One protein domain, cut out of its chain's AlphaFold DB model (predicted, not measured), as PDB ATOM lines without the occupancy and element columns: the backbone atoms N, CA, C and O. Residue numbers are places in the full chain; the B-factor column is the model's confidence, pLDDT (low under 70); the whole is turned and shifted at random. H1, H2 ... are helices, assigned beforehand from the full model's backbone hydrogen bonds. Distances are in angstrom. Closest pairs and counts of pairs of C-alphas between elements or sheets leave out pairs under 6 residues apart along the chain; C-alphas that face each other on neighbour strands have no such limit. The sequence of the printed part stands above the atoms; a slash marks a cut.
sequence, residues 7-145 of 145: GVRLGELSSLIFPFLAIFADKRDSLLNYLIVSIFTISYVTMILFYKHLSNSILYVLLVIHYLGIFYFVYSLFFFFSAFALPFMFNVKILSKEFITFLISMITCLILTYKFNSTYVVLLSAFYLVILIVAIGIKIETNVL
ATOM      1  N   GLY A   7      11.707  -7.371 108.773       68.25
ATOM      2  CA  GLY A   7      12.775  -7.714 107.826       68.25
ATOM      3  C   GLY A   7      14.067  -8.168 108.513       68.25
ATOM      4  O   GLY A   7      14.674  -9.151 108.100       68.25
ATOM      5  N   VAL A   8      14.440  -7.524 109.624       69.25
ATOM      6  CA  VAL A   8      15.635  -7.891 110.404       69.25
ATOM      7  C   VAL A   8      15.446  -9.250 111.077       69.25
ATOM      8  O   VAL A   8      16.332 -10.096 111.024       69.25
ATOM      9  N   ARG A   9      14.256  -9.499 111.640       72.94
ATOM     10  CA  ARG A   9      13.927 -10.789 112.273       72.94
ATOM     11  C   ARG A   9      13.914 -11.934 111.266       72.94
ATOM     12  O   ARG A   9      14.340 -13.032 111.594       72.94
ATOM     13  N   LEU A  10      13.422 -11.691 110.051       73.81
ATOM     14  CA  LEU A  10      13.424 -12.678 108.971       73.81
ATOM     15  C   LEU A  10      14.845 -12.976 108.483       73.81
ATOM     16  O   LEU A  10      15.172 -14.140 108.259       73.81
ATOM     17  N   GLY A  11      15.699 -11.953 108.390       71.31
ATOM     18  CA  GLY A  11      17.126 -12.127 108.123       71.31
ATOM     19  C   GLY A  11      17.800 -13.006 109.179       71.31
ATOM     20  O   GLY A  11      18.480 -13.966 108.833       71.31
ATOM     21  N   GLU A  12      17.528 -12.761 110.462       72.62
ATOM     22  CA  GLU A  12      18.023 -13.606 111.555       72.62
ATOM     23  C   GLU A  12      17.421 -15.013 111.505       72.62
ATOM     24  O   GLU A  12      18.129 -15.987 111.687       72.62
ATOM     25  N   LEU A  13      16.133 -15.182 111.211       76.31
ATOM     26  CA  LEU A  13      15.533 -16.516 111.105       76.31
ATOM     27  C   LEU A  13      16.082 -17.328 109.927       76.31
ATOM     28  O   LEU A  13      16.105 -18.555 110.007       76.31
ATOM     29  N   SER A  14      16.572 -16.675 108.869       71.75
ATOM     30  CA  SER A  14      17.120 -17.358 107.692       71.75
ATOM     31  C   SER A  14      18.308 -18.270 108.019       71.75
ATOM     32  O   SER A  14      18.472 -19.304 107.371       71.75
ATOM     33  N   SER A  15      19.075 -17.991 109.083       70.81
ATOM     34  CA  SER A  15      20.152 -18.892 109.516       70.81
ATOM     35  C   SER A  15      19.665 -20.240 110.063       70.81
ATOM     36  O   SER A  15      20.486 -21.143 110.205       70.81
ATOM     37  N   LEU A  16      18.354 -20.440 110.278       72.12
ATOM     38  CA  LEU A  16      17.780 -21.771 110.530       72.12
ATOM     39  C   LEU A  16      17.848 -22.706 109.318       72.12
ATOM     40  O   LEU A  16      17.725 -23.914 109.496       72.12
ATOM     41  N   ILE A  17      18.104 -22.203 108.108       72.12
ATOM     42  CA  ILE A  17      18.320 -23.071 106.941       72.12
ATOM     43  C   ILE A  17      19.503 -24.014 107.174       72.12
ATOM     44  O   ILE A  17      19.425 -25.197 106.848       72.12
ATOM     45  N   PHE A  18      20.582 -23.526 107.786       69.31
ATOM     46  CA  PHE A  18      21.782 -24.329 107.977       69.31
ATOM     47  C   PHE A  18      21.542 -25.552 108.902       69.31
ATOM     48  O   PHE A  18      21.979 -26.642 108.536       69.31
ATOM     49  N   PRO A  19      20.860 -25.441 110.070       66.94
ATOM     50  CA  PRO A  19      20.582 -26.597 110.930       66.94
ATOM     51  C   PRO A  19      19.682 -27.632 110.266       66.94
ATOM     52  O   PRO A  19      19.883 -28.829 110.449       66.94
ATOM     53  N   PHE A  20      18.717 -27.184 109.461       70.62
ATOM     54  CA  PHE A  20      17.876 -28.097 108.694       70.62
ATOM     55  C   PHE A  20      18.684 -28.854 107.636       70.62
ATOM     56  O   PHE A  20      18.514 -30.061 107.502       70.62
ATOM     57  N   LEU A  21      19.611 -28.189 106.939       71.06
ATOM     58  CA  LEU A  21      20.524 -28.860 106.005       71.06
ATOM     59  C   LEU A  21      21.452 -29.859 106.714       71.06
ATOM     60  O   LEU A  21      21.736 -30.922 106.165       71.06
ATOM     61  N   ALA A  22      21.884 -29.548 107.940       66.44
ATOM     62  CA  ALA A  22      22.737 -30.424 108.736       66.44
ATOM     63  C   ALA A  22      22.084 -31.782 109.043       66.44
ATOM     64  O   ALA A  22      22.785 -32.790 109.029       66.44
ATOM     65  N   ILE A  23      20.759 -31.840 109.233       69.19
ATOM     66  CA  ILE A  23      20.026 -33.110 109.408       69.19
ATOM     67  C   ILE A  23      20.255 -34.048 108.219       69.19
ATOM     68  O   ILE A  23      20.460 -35.242 108.405       69.19
ATOM     69  N   PHE A  24      20.202 -33.513 106.997       68.19
ATOM     70  CA  PHE A  24      20.296 -34.314 105.776       68.19
ATOM     71  C   PHE A  24      21.740 -34.640 105.381       68.19
ATOM     72  O   PHE A  24      21.978 -35.608 104.661       68.19
ATOM     73  N   ALA A  25      22.700 -33.827 105.827       65.62
ATOM     74  CA  ALA A  25      24.119 -34.035 105.558       65.62
ATOM     75  C   ALA A  25      24.767 -35.051 106.514       65.62
ATOM     76  O   ALA A  25      25.761 -35.687 106.155       65.62
ATOM     77  N   ASP A  26      24.228 -35.195 107.725       66.62
ATOM     78  CA  ASP A  26      24.820 -36.014 108.774       66.62
ATOM     79  C   ASP A  26      24.316 -37.465 108.734       66.62
ATOM     80  O   ASP A  26      23.123 -37.736 108.631       66.62
ATOM     81  N   LYS A  27      25.244 -38.424 108.835       66.12
ATOM     82  CA  LYS A  27      24.946 -39.869 108.830       66.12
ATOM     83  C   LYS A  27      24.802 -40.459 110.241       66.12
ATOM     84  O   LYS A  27      24.676 -41.675 110.379       66.12
ATOM     85  N   ARG A  28      24.890 -39.623 111.284       67.38
ATOM     86  CA  ARG A  28      24.698 -40.007 112.694       67.38
ATOM     87  C   ARG A  28      23.249 -40.438 112.980       67.38
ATOM     88  O   ARG A  28      22.354 -40.196 112.174       67.38
ATOM     89  N   ASP A  29      23.043 -41.105 114.119       65.75
ATOM     90  CA  ASP A  29      21.749 -41.668 114.535       65.75
ATOM     91  C   ASP A  29      20.605 -40.659 114.359       65.75
ATOM     92  O   ASP A  29      20.622 -39.556 114.917       65.75
ATOM     93  N   SER A  30      19.617 -41.049 113.551       74.31
ATOM     94  CA  SER A  30      18.579 -40.136 113.087       74.31
ATOM     95  C   SER A  30      17.766 -39.542 114.240       74.31
ATOM     96  O   SER A  30      17.475 -38.348 114.218       74.31
ATOM     97  N   LEU A  31      17.461 -40.315 115.289       81.62
ATOM     98  CA  LEU A  31      16.556 -39.868 116.351       81.62
ATOM     99  C   LEU A  31      17.204 -38.804 117.245       81.62
ATOM    100  O   LEU A  31      16.583 -37.787 117.564       81.62
ATOM    101  N   LEU A  32      18.468 -39.012 117.615       79.81
ATOM    102  CA  LEU A  32      19.220 -38.067 118.437       79.81
ATOM    103  C   LEU A  32      19.510 -36.770 117.663       79.81
ATOM    104  O   LEU A  32      19.374 -35.684 118.228       79.81
ATOM    105  N   ASN A  33      19.797 -36.865 116.360       78.62
ATOM    106  CA  ASN A  33      19.938 -35.702 115.479       78.62
ATOM    107  C   ASN A  33      18.658 -34.853 115.432       78.62
ATOM    108  O   ASN A  33      18.720 -33.640 115.651       78.62
ATOM    109  N   TYR A  34      17.493 -35.472 115.204       81.25
ATOM    110  CA  TYR A  34      16.211 -34.756 115.181       81.25
ATOM    111  C   TYR A  34      15.906 -34.071 116.515       81.25
ATOM    112  O   TYR A  34      15.444 -32.926 116.531       81.25
ATOM    113  N   LEU A  35      16.193 -34.742 117.634       84.69
ATOM    114  CA  LEU A  35      15.980 -34.188 118.968       84.69
ATOM    115  C   LEU A  35      16.865 -32.958 119.207       84.69
ATOM    116  O   LEU A  35      16.365 -31.918 119.641       84.69
ATOM    117  N   ILE A  36      18.154 -33.033 118.868       83.44
ATOM    118  CA  ILE A  36      19.080 -31.911 119.062       83.44
ATOM    119  C   ILE A  36      18.734 -30.739 118.136       83.44
ATOM    120  O   ILE A  36      18.712 -29.602 118.612       83.44
ATOM    121  N   VAL A  37      18.391 -30.970 116.859       81.00
ATOM    122  CA  VAL A  37      17.952 -29.869 115.973       81.00
ATOM    123  C   VAL A  37      16.654 -29.237 116.462       81.00
ATOM    124  O   VAL A  37      16.507 -28.017 116.392       81.00
ATOM    125  N   SER A  38      15.729 -30.026 117.012       84.25
ATOM    126  CA  SER A  38      14.488 -29.492 117.579       84.25
ATOM    127  C   SER A  38      14.772 -28.578 118.771       84.25
ATOM    128  O   SER A  38      14.289 -27.445 118.800       84.25
ATOM    129  N   ILE A  39      15.620 -29.008 119.714       87.12
ATOM    130  CA  ILE A  39      16.034 -28.186 120.866       87.12
ATOM    131  C   ILE A  39      16.756 -26.919 120.401       87.12
ATOM    132  O   ILE A  39      16.461 -25.825 120.885       87.12
ATOM    133  N   PHE A  40      17.671 -27.051 119.439       84.44
ATOM    134  CA  PHE A  40      18.394 -25.927 118.854       84.44
ATOM    135  C   PHE A  40      17.436 -24.906 118.234       84.44
ATOM    136  O   PHE A  40      17.530 -23.716 118.532       84.44
ATOM    137  N   THR A  41      16.480 -25.377 117.429       83.44
ATOM    138  CA  THR A  41      15.489 -24.547 116.732       83.44
ATOM    139  C   THR A  41      14.554 -23.857 117.715       83.44
ATOM    140  O   THR A  41      14.321 -22.657 117.597       83.44
ATOM    141  N   ILE A  42      14.053 -24.574 118.724       88.06
ATOM    142  CA  ILE A  42      13.183 -23.995 119.755       88.06
ATOM    143  C   ILE A  42      13.942 -22.929 120.537       88.06
ATOM    144  O   ILE A  42      13.432 -21.817 120.686       88.06
ATOM    145  N   SER A  43      15.162 -23.233 120.996       87.75
ATOM    146  CA  SER A  43      15.993 -22.266 121.717       87.75
ATOM    147  C   SER A  43      16.195 -20.998 120.885       87.75
ATOM    148  O   SER A  43      15.960 -19.879 121.343       87.75
ATOM    149  N   TYR A  44      16.519 -21.187 119.611       82.25
ATOM    150  CA  TYR A  44      16.772 -20.124 118.657       82.25
ATOM    151  C   TYR A  44      15.570 -19.220 118.375       82.25
ATOM    152  O   TYR A  44      15.649 -18.000 118.528       82.25
ATOM    153  N   VAL A  45      14.443 -19.815 117.980       85.19
ATOM    154  CA  VAL A  45      13.205 -19.087 117.678       85.19
ATOM    155  C   VAL A  45      12.724 -18.343 118.921       85.19
ATOM    156  O   VAL A  45      12.285 -17.197 118.823       85.19
ATOM    157  N   THR A  46      12.873 -18.966 120.093       86.94
ATOM    158  CA  THR A  46      12.528 -18.355 121.378       86.94
ATOM    159  C   THR A  46      13.358 -17.102 121.633       86.94
ATOM    160  O   THR A  46      12.792 -16.052 121.944       86.94
ATOM    161  N   MET A  47      14.679 -17.171 121.433       84.56
ATOM    162  CA  MET A  47      15.543 -15.999 121.572       84.56
ATOM    163  C   MET A  47      15.160 -14.884 120.593       84.56
ATOM    164  O   MET A  47      15.017 -13.751 121.025       84.56
ATOM    165  N   ILE A  48      14.920 -15.164 119.309       81.25
ATOM    166  CA  ILE A  48      14.633 -14.098 118.326       81.25
ATOM    167  C   ILE A  48      13.259 -13.456 118.546       81.25
ATOM    168  O   ILE A  48      13.124 -12.229 118.529       81.25
ATOM    169  N   LEU A  49      12.211 -14.267 118.709       84.44
ATOM    170  CA  LEU A  49      10.837 -13.760 118.722       84.44
ATOM    171  C   LEU A  49      10.432 -13.196 120.083       84.44
ATOM    172  O   LEU A  49       9.688 -12.216 120.137       84.44
ATOM    173  N   PHE A  50      10.938 -13.785 121.168       84.06
ATOM    174  CA  PHE A  50      10.471 -13.493 122.520       84.06
ATOM    175  C   PHE A  50      11.494 -12.746 123.381       84.06
ATOM    176  O   PHE A  50      11.218 -12.541 124.559       84.06
ATOM    177  N   TYR A  51      12.624 -12.261 122.839       80.75
ATOM    178  CA  TYR A  51      13.657 -11.602 123.659       80.75
ATOM    179  C   TYR A  51      13.143 -10.473 124.559       80.75
ATOM    180  O   TYR A  51      13.620 -10.324 125.677       80.75
ATOM    181  N   LYS A  52      12.138  -9.704 124.116       80.88
ATOM    182  CA  LYS A  52      11.548  -8.614 124.916       80.88
ATOM    183  C   LYS A  52      10.753  -9.095 126.132       80.88
ATOM    184  O   LYS A  52      10.536  -8.319 127.053       80.88
ATOM    185  N   HIS A  53      10.286 -10.339 126.107       84.19
ATOM    186  CA  HIS A  53       9.453 -10.937 127.149       84.19
ATOM    187  C   HIS A  53      10.245 -11.866 128.076       84.19
ATOM    188  O   HIS A  53       9.691 -12.382 129.044       84.19
ATOM    189  N   LEU A  54      11.529 -12.091 127.789       84.88
ATOM    190  CA  LEU A  54      12.391 -12.993 128.538       84.88
ATOM    191  C   LEU A  54      13.372 -12.200 129.398       84.88
ATOM    192  O   LEU A  54      13.838 -11.127 129.024       84.88
ATOM    193  N   SER A  55      13.710 -12.745 130.564       87.25
ATOM    194  CA  SER A  55      14.765 -12.167 131.392       87.25
ATOM    195  C   SER A  55      16.141 -12.423 130.768       87.25
ATOM    196  O   SER A  55      16.361 -13.442 130.109       87.25
ATOM    197  N   ASN A  56      17.107 -11.540 131.042       81.31
ATOM    198  CA  ASN A  56      18.491 -11.702 130.572       81.31
ATOM    199  C   ASN A  56      19.105 -13.048 130.991       81.31
ATOM    200  O   ASN A  56      19.897 -13.625 130.250       81.31
ATOM    201  N   SER A  57      18.728 -13.575 132.160       85.81
ATOM    202  CA  SER A  57      19.178 -14.891 132.625       85.81
ATOM    203  C   SER A  57      18.644 -16.023 131.748       85.81
ATOM    204  O   SER A  57      19.409 -16.913 131.387       85.81
ATOM    205  N   ILE A  58      17.362 -15.979 131.367       87.50
ATOM    206  CA  ILE A  58      16.763 -16.989 130.481       87.50
ATOM    207  C   ILE A  58      17.380 -16.898 129.088       87.50
ATOM    208  O   ILE A  58      17.763 -17.920 128.526       87.50
ATOM    209  N   LEU A  59      17.547 -15.683 128.559       85.06
ATOM    210  CA  LEU A  59      18.220 -15.478 127.278       85.06
ATOM    211  C   LEU A  59      19.640 -16.045 127.291       85.06
ATOM    212  O   LEU A  59      20.034 -16.728 126.351       85.06
ATOM    213  N   TYR A  60      20.395 -15.825 128.368       85.81
ATOM    214  CA  TYR A  60      21.741 -16.375 128.504       85.81
ATOM    215  C   TYR A  60      21.744 -17.912 128.537       85.81
ATOM    216  O   TYR A  60      22.577 -18.539 127.889       85.81
ATOM    217  N   VAL A  61      20.798 -18.536 129.246       89.44
ATOM    218  CA  VAL A  61      20.656 -20.003 129.255       89.44
ATOM    219  C   VAL A  61      20.333 -20.531 127.856       89.44
ATOM    220  O   VAL A  61      20.964 -21.486 127.408       89.44
ATOM    221  N   LEU A  62      19.408 -19.886 127.141       89.06
ATOM    222  CA  LEU A  62      19.074 -20.239 125.760       89.06
ATOM    223  C   LEU A  62      20.292 -20.107 124.834       89.06
ATOM    224  O   LEU A  62      20.543 -21.003 124.028       89.06
ATOM    225  N   LEU A  63      21.103 -19.058 125.012       85.69
ATOM    226  CA  LEU A  63      22.349 -18.847 124.271       85.69
ATOM    227  C   LEU A  63      23.359 -19.978 124.517       85.69
ATOM    228  O   LEU A  63      23.965 -20.483 123.574       85.69
ATOM    229  N   VAL A  64      23.522 -20.413 125.768       87.75
ATOM    230  CA  VAL A  64      24.414 -21.533 126.108       87.75
ATOM    231  C   VAL A  64      23.908 -22.840 125.495       87.75
ATOM    232  O   VAL A  64      24.688 -23.548 124.862       87.75
ATOM    233  N   ILE A  65      22.609 -23.140 125.616       88.06
ATOM    234  CA  ILE A  65      21.990 -24.320 124.983       88.06
ATOM    235  C   ILE A  65      22.204 -24.288 123.467       88.06
ATOM    236  O   ILE A  65      22.534 -25.304 122.857       88.06
ATOM    237  N   HIS A  66      22.059 -23.110 122.863       84.62
ATOM    238  CA  HIS A  66      22.280 -22.916 121.441       84.62
ATOM    239  C   HIS A  66      23.727 -23.253 121.046       84.62
ATOM    240  O   HIS A  66      23.934 -24.046 120.127       84.62
ATOM    241  N   TYR A  67      24.727 -22.757 121.784       85.31
ATOM    242  CA  TYR A  67      26.136 -23.095 121.544       85.31
ATOM    243  C   TYR A  67      26.462 -24.573 121.742       85.31
ATOM    244  O   TYR A  67      27.232 -25.127 120.957       85.31
ATOM    245  N   LEU A  68      25.853 -25.235 122.728       84.94
ATOM    246  CA  LEU A  68      25.998 -26.684 122.891       84.94
ATOM    247  C   LEU A  68      25.491 -27.442 121.655       84.94
ATOM    248  O   LEU A  68      26.136 -28.392 121.212       84.94
ATOM    249  N   GLY A  69      24.390 -26.983 121.052       80.06
ATOM    250  CA  GLY A  69      23.912 -27.518 119.778       80.06
ATOM    251  C   GLY A  69      24.903 -27.295 118.630       80.06
ATOM    252  O   GLY A  69      25.155 -28.223 117.863       80.06
ATOM    253  N   ILE A  70      25.544 -26.122 118.544       79.44
ATOM    254  CA  ILE A  70      26.592 -25.868 117.534       79.44
ATOM    255  C   ILE A  70      27.755 -26.861 117.683       79.44
ATOM    256  O   ILE A  70      28.223 -27.416 116.686       79.44
ATOM    257  N   PHE A  71      28.204 -27.126 118.914       81.81
ATOM    258  CA  PHE A  71      29.296 -28.074 119.164       81.81
ATOM    259  C   PHE A  71      28.965 -29.495 118.717       81.81
ATOM    260  O   PHE A  71      29.847 -30.189 118.216       81.81
ATOM    261  N   TYR A  72      27.711 -29.921 118.879       77.69
ATOM    262  CA  TYR A  72      27.267 -31.247 118.461       77.69
ATOM    263  C   TYR A  72      27.389 -31.442 116.941       77.69
ATOM    264  O   TYR A  72      27.922 -32.449 116.459       77.69
ATOM    265  N   PHE A  73      26.931 -30.445 116.188       68.69
ATOM    266  CA  PHE A  73      26.901 -30.512 114.735       68.69
ATOM    267  C   PHE A  73      28.261 -30.237 114.081       68.69
ATOM    268  O   PHE A  73      28.482 -30.679 112.960       68.69
ATOM    269  N   VAL A  74      29.190 -29.553 114.767       61.19
ATOM    270  CA  VAL A  74      30.504 -29.139 114.218       61.19
ATOM    271  C   VAL A  74      30.349 -28.320 112.917       61.19
ATOM    272  O   VAL A  74      31.277 -28.189 112.125       61.19
ATOM    273  N   TYR A  75      29.170 -27.734 112.680       62.72
ATOM    274  CA  TYR A  75      28.921 -26.872 111.530       62.72
ATOM    275  C   TYR A  75      29.031 -25.422 111.960       62.72
ATOM    276  O   TYR A  75      28.231 -24.862 112.705       62.72
ATOM    277  N   SER A  76      30.076 -24.798 111.467       54.03
ATOM    278  CA  SER A  76      30.549 -23.513 111.939       54.03
ATOM    279  C   SER A  76      29.803 -22.315 111.350       54.03
ATOM    280  O   SER A  76      29.914 -21.199 111.852       54.03
ATOM    281  N   LEU A  77      28.992 -22.555 110.317       56.06
ATOM    282  CA  LEU A  77      28.089 -21.572 109.714       56.06
ATOM    283  C   LEU A  77      27.013 -21.084 110.702       56.06
ATOM    284  O   LEU A  77      26.467 -20.000 110.520       56.06
ATOM    285  N   PHE A  78      26.763 -21.815 111.797       60.22
ATOM    286  CA  PHE A  78      25.847 -21.387 112.861       60.22
ATOM    287  C   PHE A  78      26.353 -20.191 113.672       60.22
ATOM    288  O   PHE A  78      25.549 -19.506 114.300       60.22
ATOM    289  N   PHE A  79      27.651 -19.876 113.629       60.12
ATOM    290  CA  PHE A  79      28.186 -18.708 114.335       60.12
ATOM    291  C   PHE A  79      27.831 -17.373 113.670       60.12
ATOM    292  O   PHE A  79      27.853 -16.345 114.348       60.12
ATOM    293  N   PHE A  80      27.448 -17.370 112.384       60.12
ATOM    294  CA  PHE A  80      26.966 -16.155 111.711       60.12
ATOM    295  C   PHE A  80      25.731 -15.584 112.408       60.12
ATOM    296  O   PHE A  80      25.595 -14.369 112.527       60.12
ATOM    297  N   PHE A  81      24.876 -16.450 112.954       62.78
ATOM    298  CA  PHE A  81      23.744 -16.020 113.760       62.78
ATOM    299  C   PHE A  81      24.179 -15.270 115.015       62.78
ATOM    300  O   PHE A  81      23.640 -14.210 115.311       62.78
ATOM    301  N   SER A  82      25.153 -15.786 115.762       61.56
ATOM    302  CA  SER A  82      25.580 -15.154 117.009       61.56
ATOM    303  C   SER A  82      26.160 -13.760 116.781       61.56
ATOM    304  O   SER A  82      25.924 -12.884 117.609       61.56
ATOM    305  N   ALA A  83      26.802 -13.505 115.634       60.94
ATOM    306  CA  ALA A  83      27.213 -12.152 115.250       60.94
ATOM    307  C   ALA A  83      26.043 -11.175 115.065       60.94
ATOM    308  O   ALA A  83      26.187 -10.001 115.397       60.94
ATOM    309  N   PHE A  84      24.887 -11.650 114.594       63.25
ATOM    310  CA  PHE A  84      23.673 -10.839 114.473       63.25
ATOM    311  C   PHE A  84      22.804 -10.853 115.734       63.25
ATOM    312  O   PHE A  84      22.056  -9.919 115.957       63.25
ATOM    313  N   ALA A  85      22.876 -11.869 116.588       62.94
ATOM    314  CA  ALA A  85      22.007 -11.970 117.760       62.94
ATOM    315  C   ALA A  85      22.604 -11.286 118.997       62.94
ATOM    316  O   ALA A  85      21.882 -10.647 119.764       62.94
ATOM    317  N   LEU A  86      23.923 -11.392 119.200       66.56
ATOM    318  CA  LEU A  86      24.589 -10.884 120.403       66.56
ATOM    319  C   LEU A  86      24.437  -9.369 120.583       66.56
ATOM    320  O   LEU A  86      23.952  -8.975 121.647       66.56
ATOM    321  N   PRO A  87      24.786  -8.513 119.596       56.94
ATOM    322  CA  PRO A  87      24.731  -7.060 119.774       56.94
ATOM    323  C   PRO A  87      23.314  -6.567 120.079       56.94
ATOM    324  O   PRO A  87      23.130  -5.664 120.891       56.94
ATOM    325  N   PHE A  88      22.305  -7.208 119.482       58.94
ATOM    326  CA  PHE A  88      20.924  -6.742 119.532       58.94
ATOM    327  C   PHE A  88      20.100  -7.309 120.692       58.94
ATOM    328  O   PHE A  88      19.239  -6.602 121.213       58.94
ATOM    329  N   MET A  89      20.322  -8.564 121.099       61.22
ATOM    330  CA  MET A  89      19.525  -9.188 122.166       61.22
ATOM    331  C   MET A  89      20.038  -8.855 123.567       61.22
ATOM    332  O   MET A  89      19.257  -8.855 124.512       61.22
ATOM    333  N   PHE A  90      21.335  -8.573 123.709       57.06
ATOM    334  CA  PHE A  90      21.976  -8.493 125.023       57.06
ATOM    335  C   PHE A  90      22.617  -7.137 125.347       57.06
ATOM    336  O   PHE A  90      23.208  -7.002 126.414       57.06
ATOM    337  N   ASN A  91      22.502  -6.130 124.469       56.72
ATOM    338  CA  ASN A  91      23.106  -4.800 124.658       56.72
ATOM    339  C   ASN A  91      24.570  -4.896 125.159       56.72
ATOM    340  O   ASN A  91      24.980  -4.322 126.172       56.72
ATOM    341  N   VAL A  92      25.336  -5.772 124.503       56.44
ATOM    342  CA  VAL A  92      26.586  -6.330 125.032       56.44
ATOM    343  C   VAL A  92      27.734  -5.334 125.014       56.44
ATOM    344  O   VAL A  92      28.164  -4.821 123.979       56.44
ATOM    345  N   LYS A  93      28.365  -5.143 126.175       58.28
ATOM    346  CA  LYS A  93      29.714  -4.562 126.262       58.28
ATOM    347  C   LYS A  93      30.742  -5.568 125.697       58.28
ATOM    348  O   LYS A  93      30.501  -6.767 125.729       58.28
ATOM    349  N   ILE A  94      31.885  -5.099 125.172       58.03
ATOM    350  CA  ILE A  94      32.946  -5.978 124.600       58.03
ATOM    351  C   ILE A  94      33.515  -6.924 125.681       58.03
ATOM    352  O   ILE A  94      34.098  -7.952 125.372       58.03
ATOM    353  N   LEU A  95      33.269  -6.617 126.957       62.09
ATOM    354  CA  LEU A  95      33.625  -7.424 128.127       62.09
ATOM    355  C   LEU A  95      32.398  -8.008 128.848       62.09
ATOM    356  O   LEU A  95      32.447  -8.304 130.038       62.09
ATOM    357  N   SER A  96      31.263  -8.112 128.161       78.12
ATOM    358  CA  SER A  96      30.086  -8.792 128.702       78.12
ATOM    359  C   SER A  96      30.312 -10.304 128.741       78.12
ATOM    360  O   SER A  96      31.041 -10.860 127.914       78.12
ATOM    361  N   LYS A  97      29.666 -10.981 129.694       80.06
ATOM    362  CA  LYS A  97      29.759 -12.441 129.824       80.06
ATOM    363  C   LYS A  97      29.288 -13.150 128.550       80.06
ATOM    364  O   LYS A  97      29.875 -14.144 128.159       80.06
ATOM    365  N   GLU A  98      28.294 -12.602 127.858       82.31
ATOM    366  CA  GLU A  98      27.732 -13.121 126.612       82.31
ATOM    367  C   GLU A  98      28.757 -13.109 125.469       82.31
ATOM    368  O   GLU A  98      28.901 -14.102 124.754       82.31
ATOM    369  N   PHE A  99      29.496 -12.003 125.320       80.56
ATOM    370  CA  PHE A  99      30.539 -11.877 124.301       80.56
ATOM    371  C   PHE A  99      31.746 -12.767 124.615       80.56
ATOM    372  O   PHE A  99      32.315 -13.380 123.715       80.56
ATOM    373  N   ILE A 100      32.104 -12.912 125.894       83.44
ATOM    374  CA  ILE A 100      33.150 -13.854 126.314       83.44
ATOM    375  C   ILE A 100      32.720 -15.296 126.010       83.44
ATOM    376  O   ILE A 100      33.498 -16.047 125.427       83.44
ATOM    377  N   THR A 101      31.477 -15.678 126.325       86.69
ATOM    378  CA  THR A 101      30.940 -17.009 126.002       86.69
ATOM    379  C   THR A 101      30.950 -17.272 124.496       86.69
ATOM    380  O   THR A 101      31.255 -18.384 124.080       86.69
ATOM    381  N   PHE A 102      30.680 -16.252 123.677       84.19
ATOM    382  CA  PHE A 102      30.800 -16.325 122.221       84.19
ATOM    383  C   PHE A 102      32.240 -16.558 121.743       84.19
ATOM    384  O   PHE A 102      32.482 -17.447 120.931       84.19
ATOM    385  N   LEU A 103      33.219 -15.822 122.275       86.06
ATOM    386  CA  LEU A 103      34.630 -16.049 121.939       86.06
ATOM    387  C   LEU A 103      35.096 -17.447 122.355       86.06
ATOM    388  O   LEU A 103      35.763 -18.136 121.581       86.06
ATOM    389  N   ILE A 104      34.718 -17.882 123.559       88.56
ATOM    390  CA  ILE A 104      35.031 -19.224 124.057       88.56
ATOM    391  C   ILE A 104      34.430 -20.273 123.125       88.56
ATOM    392  O   ILE A 104      35.139 -21.195 122.730       88.56
ATOM    393  N   SER A 105      33.167 -20.129 122.718       86.94
ATOM    394  CA  SER A 105      32.530 -21.109 121.842       86.94
ATOM    395  C   SER A 105      33.155 -21.150 120.447       86.94
ATOM    396  O   SER A 105      33.348 -22.244 119.909       86.94
ATOM    397  N   MET A 106      33.585 -20.015 119.892       86.12
ATOM    398  CA  MET A 106      34.369 -19.994 118.652       86.12
ATOM    399  C   MET A 106      35.687 -20.769 118.806       86.12
ATOM    400  O   MET A 106      35.985 -21.655 118.003       86.12
ATOM    401  N   ILE A 107      36.455 -20.507 119.866       88.81
ATOM    402  CA  ILE A 107      37.725 -21.208 120.127       88.81
ATOM    403  C   ILE A 107      37.488 -22.710 120.320       88.81
ATOM    404  O   ILE A 107      38.168 -23.529 119.699       88.81
ATOM    405  N   THR A 108      36.495 -23.095 121.126       88.50
ATOM    406  CA  THR A 108      36.122 -24.501 121.326       88.50
ATOM    407  C   THR A 108      35.772 -25.168 120.001       88.50
ATOM    408  O   THR A 108      36.242 -26.272 119.729       88.50
ATOM    409  N   CYS A 109      35.014 -24.498 119.134       83.88
ATOM    410  CA  CYS A 109      34.645 -25.053 117.839       83.88
ATOM    411  C   CYS A 109      35.849 -25.200 116.892       83.88
ATOM    412  O   CYS A 109      35.913 -26.185 116.156       83.88
ATOM    413  N   LEU A 110      36.833 -24.290 116.931       85.62
ATOM    414  CA  LEU A 110      38.098 -24.457 116.199       85.62
ATOM    415  C   LEU A 110      38.887 -25.669 116.705       85.62
ATOM    416  O   LEU A 110      39.376 -26.452 115.895       85.62
ATOM    417  N   ILE A 111      38.960 -25.865 118.026       87.94
ATOM    418  CA  ILE A 111      39.635 -27.022 118.635       87.94
ATOM    419  C   ILE A 111      38.946 -28.331 118.227       87.94
ATOM    420  O   ILE A 111      39.622 -29.291 117.855       87.94
ATOM    421  N   LEU A 112      37.611 -28.380 118.269       85.12
ATOM    422  CA  LEU A 112      36.847 -29.549 117.823       85.12
ATOM    423  C   LEU A 112      37.072 -29.808 116.328       85.12
ATOM    424  O   LEU A 112      37.397 -30.930 115.948       85.12
ATOM    425  N   THR A 113      36.991 -28.770 115.495       83.75
ATOM    426  CA  THR A 113      37.231 -28.883 114.048       83.75
ATOM    427  C   THR A 113      38.637 -29.398 113.766       83.75
ATOM    428  O   THR A 113      38.791 -30.312 112.970       83.75
ATOM    429  N   TYR A 114      39.658 -28.902 114.466       85.19
ATOM    430  CA  TYR A 114      41.026 -29.395 114.320       85.19
ATOM    431  C   TYR A 114      41.149 -30.894 114.616       85.19
ATOM    432  O   TYR A 114      41.851 -31.600 113.894       85.19
ATOM    433  N   LYS A 115      40.434 -31.391 115.635       86.00
ATOM    434  CA  LYS A 115      40.432 -32.817 115.995       86.00
ATOM    435  C   LYS A 115      39.684 -33.699 114.995       86.00
ATOM    436  O   LYS A 115      40.133 -34.810 114.740       86.00
ATOM    437  N   PHE A 116      38.551 -33.241 114.465       81.00
ATOM    438  CA  PHE A 116      37.711 -34.049 113.571       81.00
ATOM    439  C   PHE A 116      38.093 -33.916 112.094       81.00
ATOM    440  O   PHE A 116      38.009 -34.889 111.349       81.00
ATOM    441  N   ASN A 117      38.491 -32.720 111.656       78.25
ATOM    442  CA  ASN A 117      38.872 -32.431 110.279       78.25
ATOM    443  C   ASN A 117      39.749 -31.164 110.190       78.25
ATOM    444  O   ASN A 117      39.270 -30.045 109.980       78.25
ATOM    445  N   SER A 118      41.062 -31.355 110.337       82.56
ATOM    446  CA  SER A 118      42.045 -30.267 110.376       82.56
ATOM    447  C   SER A 118      42.105 -29.430 109.093       82.56
ATOM    448  O   SER A 118      42.460 -28.252 109.155       82.56
ATOM    449  N   THR A 119      41.696 -29.984 107.948       82.94
ATOM    450  CA  THR A 119      41.689 -29.293 106.650       82.94
ATOM    451  C   THR A 119      40.786 -28.057 106.650       82.94
ATOM    452  O   THR A 119      41.107 -27.060 106.004       82.94
ATOM    453  N   TYR A 120      39.688 -28.069 107.413       80.19
ATOM    454  CA  TYR A 120      38.734 -26.956 107.438       80.19
ATOM    455  C   TYR A 120      39.088 -25.841 108.432       80.19
ATOM    456  O   TYR A 120      38.441 -24.798 108.419       80.19
ATOM    457  N   VAL A 121      40.122 -26.001 109.265       83.12
ATOM    458  CA  VAL A 121      40.452 -25.046 110.342       83.12
ATOM    459  C   VAL A 121      40.838 -23.668 109.804       83.12
ATOM    460  O   VAL A 121      40.406 -22.654 110.353       83.12
ATOM    461  N   VAL A 122      41.617 -23.610 108.720       83.12
ATOM    462  CA  VAL A 122      42.062 -22.338 108.118       83.12
ATOM    463  C   VAL A 122      40.876 -21.586 107.518       83.12
ATOM    464  O   VAL A 122      40.663 -20.415 107.833       83.12
ATOM    465  N   LEU A 123      40.062 -22.282 106.719       80.75
ATOM    466  CA  LEU A 123      38.833 -21.730 106.146       80.75
ATOM    467  C   LEU A 123      37.897 -21.231 107.250       80.75
ATOM    468  O   LEU A 123      37.336 -20.140 107.161       80.75
ATOM    469  N   LEU A 124      37.778 -22.007 108.325       80.50
ATOM    470  CA  LEU A 124      36.920 -21.666 109.438       80.50
ATOM    471  C   LEU A 124      37.402 -20.431 110.209       80.50
ATOM    472  O   LEU A 124      36.611 -19.558 110.564       80.50
ATOM    473  N   SER A 125      38.709 -20.326 110.420       83.38
ATOM    474  CA  SER A 125      39.314 -19.166 111.075       83.38
ATOM    475  C   SER A 125      39.022 -17.874 110.301       83.38
ATOM    476  O   SER A 125      38.700 -16.854 110.910       83.38
ATOM    477  N   ALA A 126      39.045 -17.922 108.964       83.31
ATOM    478  CA  ALA A 126      38.696 -16.775 108.125       83.31
ATOM    479  C   ALA A 126      37.223 -16.355 108.288       83.31
ATOM    480  O   ALA A 126      36.941 -15.172 108.480       83.31
ATOM    481  N   PHE A 127      36.283 -17.309 108.295       80.06
ATOM    482  CA  PHE A 127      34.871 -17.007 108.565       80.06
ATOM    483  C   PHE A 127      34.666 -16.400 109.952       80.06
ATOM    484  O   PHE A 127      33.900 -15.454 110.111       80.06
ATOM    485  N   TYR A 128      35.379 -16.900 110.956       83.50
ATOM    486  CA  TYR A 128      35.310 -16.393 112.323       83.50
ATOM    487  C   TYR A 128      35.798 -14.953 112.451       83.50
ATOM    488  O   TYR A 128      35.174 -14.167 113.163       83.50
ATOM    489  N   LEU A 129      36.837 -14.567 111.710       83.94
ATOM    490  CA  LEU A 129      37.253 -13.166 111.629       83.94
ATOM    491  C   LEU A 129      36.153 -12.281 111.034       83.94
ATOM    492  O   LEU A 129      35.853 -11.234 111.599       83.94
ATOM    493  N   VAL A 130      35.507 -12.712 109.945       81.81
ATOM    494  CA  VAL A 130      34.392 -11.963 109.335       81.81
ATOM    495  C   VAL A 130      33.235 -11.805 110.321       81.81
ATOM    496  O   VAL A 130      32.741 -10.700 110.524       81.81
ATOM    497  N   ILE A 131      32.841 -12.894 110.979       79.94
ATOM    498  CA  ILE A 131      31.771 -12.911 111.982       79.94
ATOM    499  C   ILE A 131      32.106 -11.961 113.146       79.94
ATOM    500  O   ILE A 131      31.240 -11.207 113.585       79.94
ATOM    501  N   LEU A 132      33.359 -11.934 113.617       80.44
ATOM    502  CA  LEU A 132      33.803 -11.000 114.659       80.44
ATOM    503  C   LEU A 132      33.748  -9.544 114.201       80.44
ATOM    504  O   LEU A 132      33.267  -8.695 114.950       80.44
ATOM    505  N   ILE A 133      34.205  -9.255 112.980       80.12
ATOM    506  CA  ILE A 133      34.151  -7.907 112.403       80.12
ATOM    507  C   ILE A 133      32.701  -7.433 112.308       80.12
ATOM    508  O   ILE A 133      32.405  -6.316 112.720       80.12
ATOM    509  N   VAL A 134      31.790  -8.287 111.835       76.94
ATOM    510  CA  VAL A 134      30.355  -7.980 111.764       76.94
ATOM    511  C   VAL A 134      29.780  -7.738 113.163       76.94
ATOM    512  O   VAL A 134      29.134  -6.717 113.384       76.94
ATOM    513  N   ALA A 135      30.068  -8.613 114.131       75.06
ATOM    514  CA  ALA A 135      29.582  -8.474 115.506       75.06
ATOM    515  C   ALA A 135      30.062  -7.173 116.177       75.06
ATOM    516  O   ALA A 135      29.298  -6.510 116.883       75.06
ATOM    517  N   ILE A 136      31.325  -6.792 115.955       74.94
ATOM    518  CA  ILE A 136      31.911  -5.553 116.482       74.94
ATOM    519  C   ILE A 136      31.366  -4.330 115.730       74.94
ATOM    520  O   ILE A 136      31.017  -3.337 116.365       74.94
ATOM    521  N   GLY A 137      31.261  -4.399 114.400       68.81
ATOM    522  CA  GLY A 137      30.778  -3.311 113.546       68.81
ATOM    523  C   GLY A 137      29.331  -2.926 113.848       68.81
ATOM    524  O   GLY A 137      29.057  -1.759 114.119       68.81
ATOM    525  N   ILE A 138      28.436  -3.915 113.925       65.06
ATOM    526  CA  ILE A 138      27.029  -3.721 114.318       65.06
ATOM    527  C   ILE A 138      26.937  -3.014 115.671       65.06
ATOM    528  O   ILE A 138      26.110  -2.127 115.881       65.06
ATOM    529  N   LYS A 139      27.802  -3.393 116.612       63.62
ATOM    530  CA  LYS A 139      27.797  -2.784 117.933       63.62
ATOM    531  C   LYS A 139      28.177  -1.300 117.892       63.62
ATOM    532  O   LYS A 139      27.561  -0.506 118.604       63.62
ATOM    533  N   ILE A 140      29.204  -0.933 117.120       57.28
ATOM    534  CA  ILE A 140      29.630   0.469 116.981       57.28
ATOM    535  C   ILE A 140      28.442   1.318 116.520       57.28
ATOM    536  O   ILE A 140      28.182   2.357 117.116       57.28
ATOM    537  N   GLU A 141      27.674   0.829 115.549       55.56
ATOM    538  CA  GLU A 141      26.487   1.510 115.028       55.56
ATOM    539  C   GLU A 141      25.386   1.677 116.094       55.56
ATOM    540  O   GLU A 141      24.852   2.769 116.266       55.56
ATOM    541  N   THR A 142      25.113   0.642 116.900       56.44
ATOM    542  CA  THR A 142      24.105   0.715 117.981       56.44
ATOM    543  C   THR A 142      24.477   1.614 119.166       56.44
ATOM    544  O   THR A 142      23.601   1.941 119.954       56.44
ATOM    545  N   ASN A 143      25.751   1.989 119.331       54.12
ATOM    546  CA  ASN A 143      26.201   2.909 120.388       54.12
ATOM    547  C   ASN A 143      26.190   4.385 119.947       54.12
ATOM    548  O   ASN A 143      26.420   5.265 120.777       54.12
ATOM    549  N   VAL A 144      26.023   4.644 118.648       45.91
ATOM    550  CA  VAL A 144      26.001   5.994 118.056       45.91
ATOM    551  C   VAL A 144      24.561   6.521 117.915       45.91
ATOM    552  O   VAL A 144      24.371   7.726 117.760       45.91
ATOM    553  N   LEU A 145      23.564   5.635 118.018       41.59
ATOM    554  CA  LEU A 145      22.123   5.923 118.052       41.59
ATOM    555  C   LEU A 145      21.577   5.864 119.486       41.59
ATOM    556  O   LEU A 145      20.664   6.663 119.791       41.59
TER     557      LEU A 145
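What this domain is: This is residues 7 to 145 of the 145 residues of the protein "Two-component sensor histidine kinase" of Staphylococcus saccharolyticus (UniProt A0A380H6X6). Five helices, H3 to H7, make an up-and-down bundle, each running against the one before it, with H5 in the middle; H1 and H2, nearly end to end, run along H3 and H5. The 139 printed residues include seven named helices, H1 to H7 in order, and no named strand: the class is all helix. The whole is compact, with a radius of gyration of the C-alphas of 14.9 A, and spans 46 by 32 by 27 A.

How they stand to each other: Start at H1, residues 7 to 14, which meets H2, residues 17 to 25, only through their link. Next comes H3, residues 30 to 53, a hairpin with H2; their closest C-alphas, Pro 19 and Val 37, are 6.6 A apart. H4, residues 56 to 73, touches H3 closest at the C-alphas of Ser 43 and Leu 62, 5.5 A, at a shallow tilt of 28 degrees, opposite ways. H5, residues 76 to 90, is the hub. H6, residues 97 to 116, touches H5, the C-alphas of Leu 86 and Phe 99 closest at 7.2 A. H7, residues 118 to 142, touches H5 closest at the C-alphas of Ala 83 and Ala 135, 4.4 A; H3 and H7 are apart. Every O i to N i+4 pair is within hydrogen-bond range in H1, H4 and H6; H2 has 4 of 5, H3 18 of 20, H5 6 of 11, H7 19 of 21.

Where its parts are: Find C-alpha 7 at (12.775, -7.714, 107.826), where H1 begins. H3 runs 33.7 A, with a kink of 44 degrees near residue 47. H7 runs 36.6 A to C-alpha 142 at (24.105, 0.715, 117.981).

The domain as a whole: The printed part has no cut and no long link. Mean pLDDT of the printed part is 75.5; residues 73 to 95 are among those under 70.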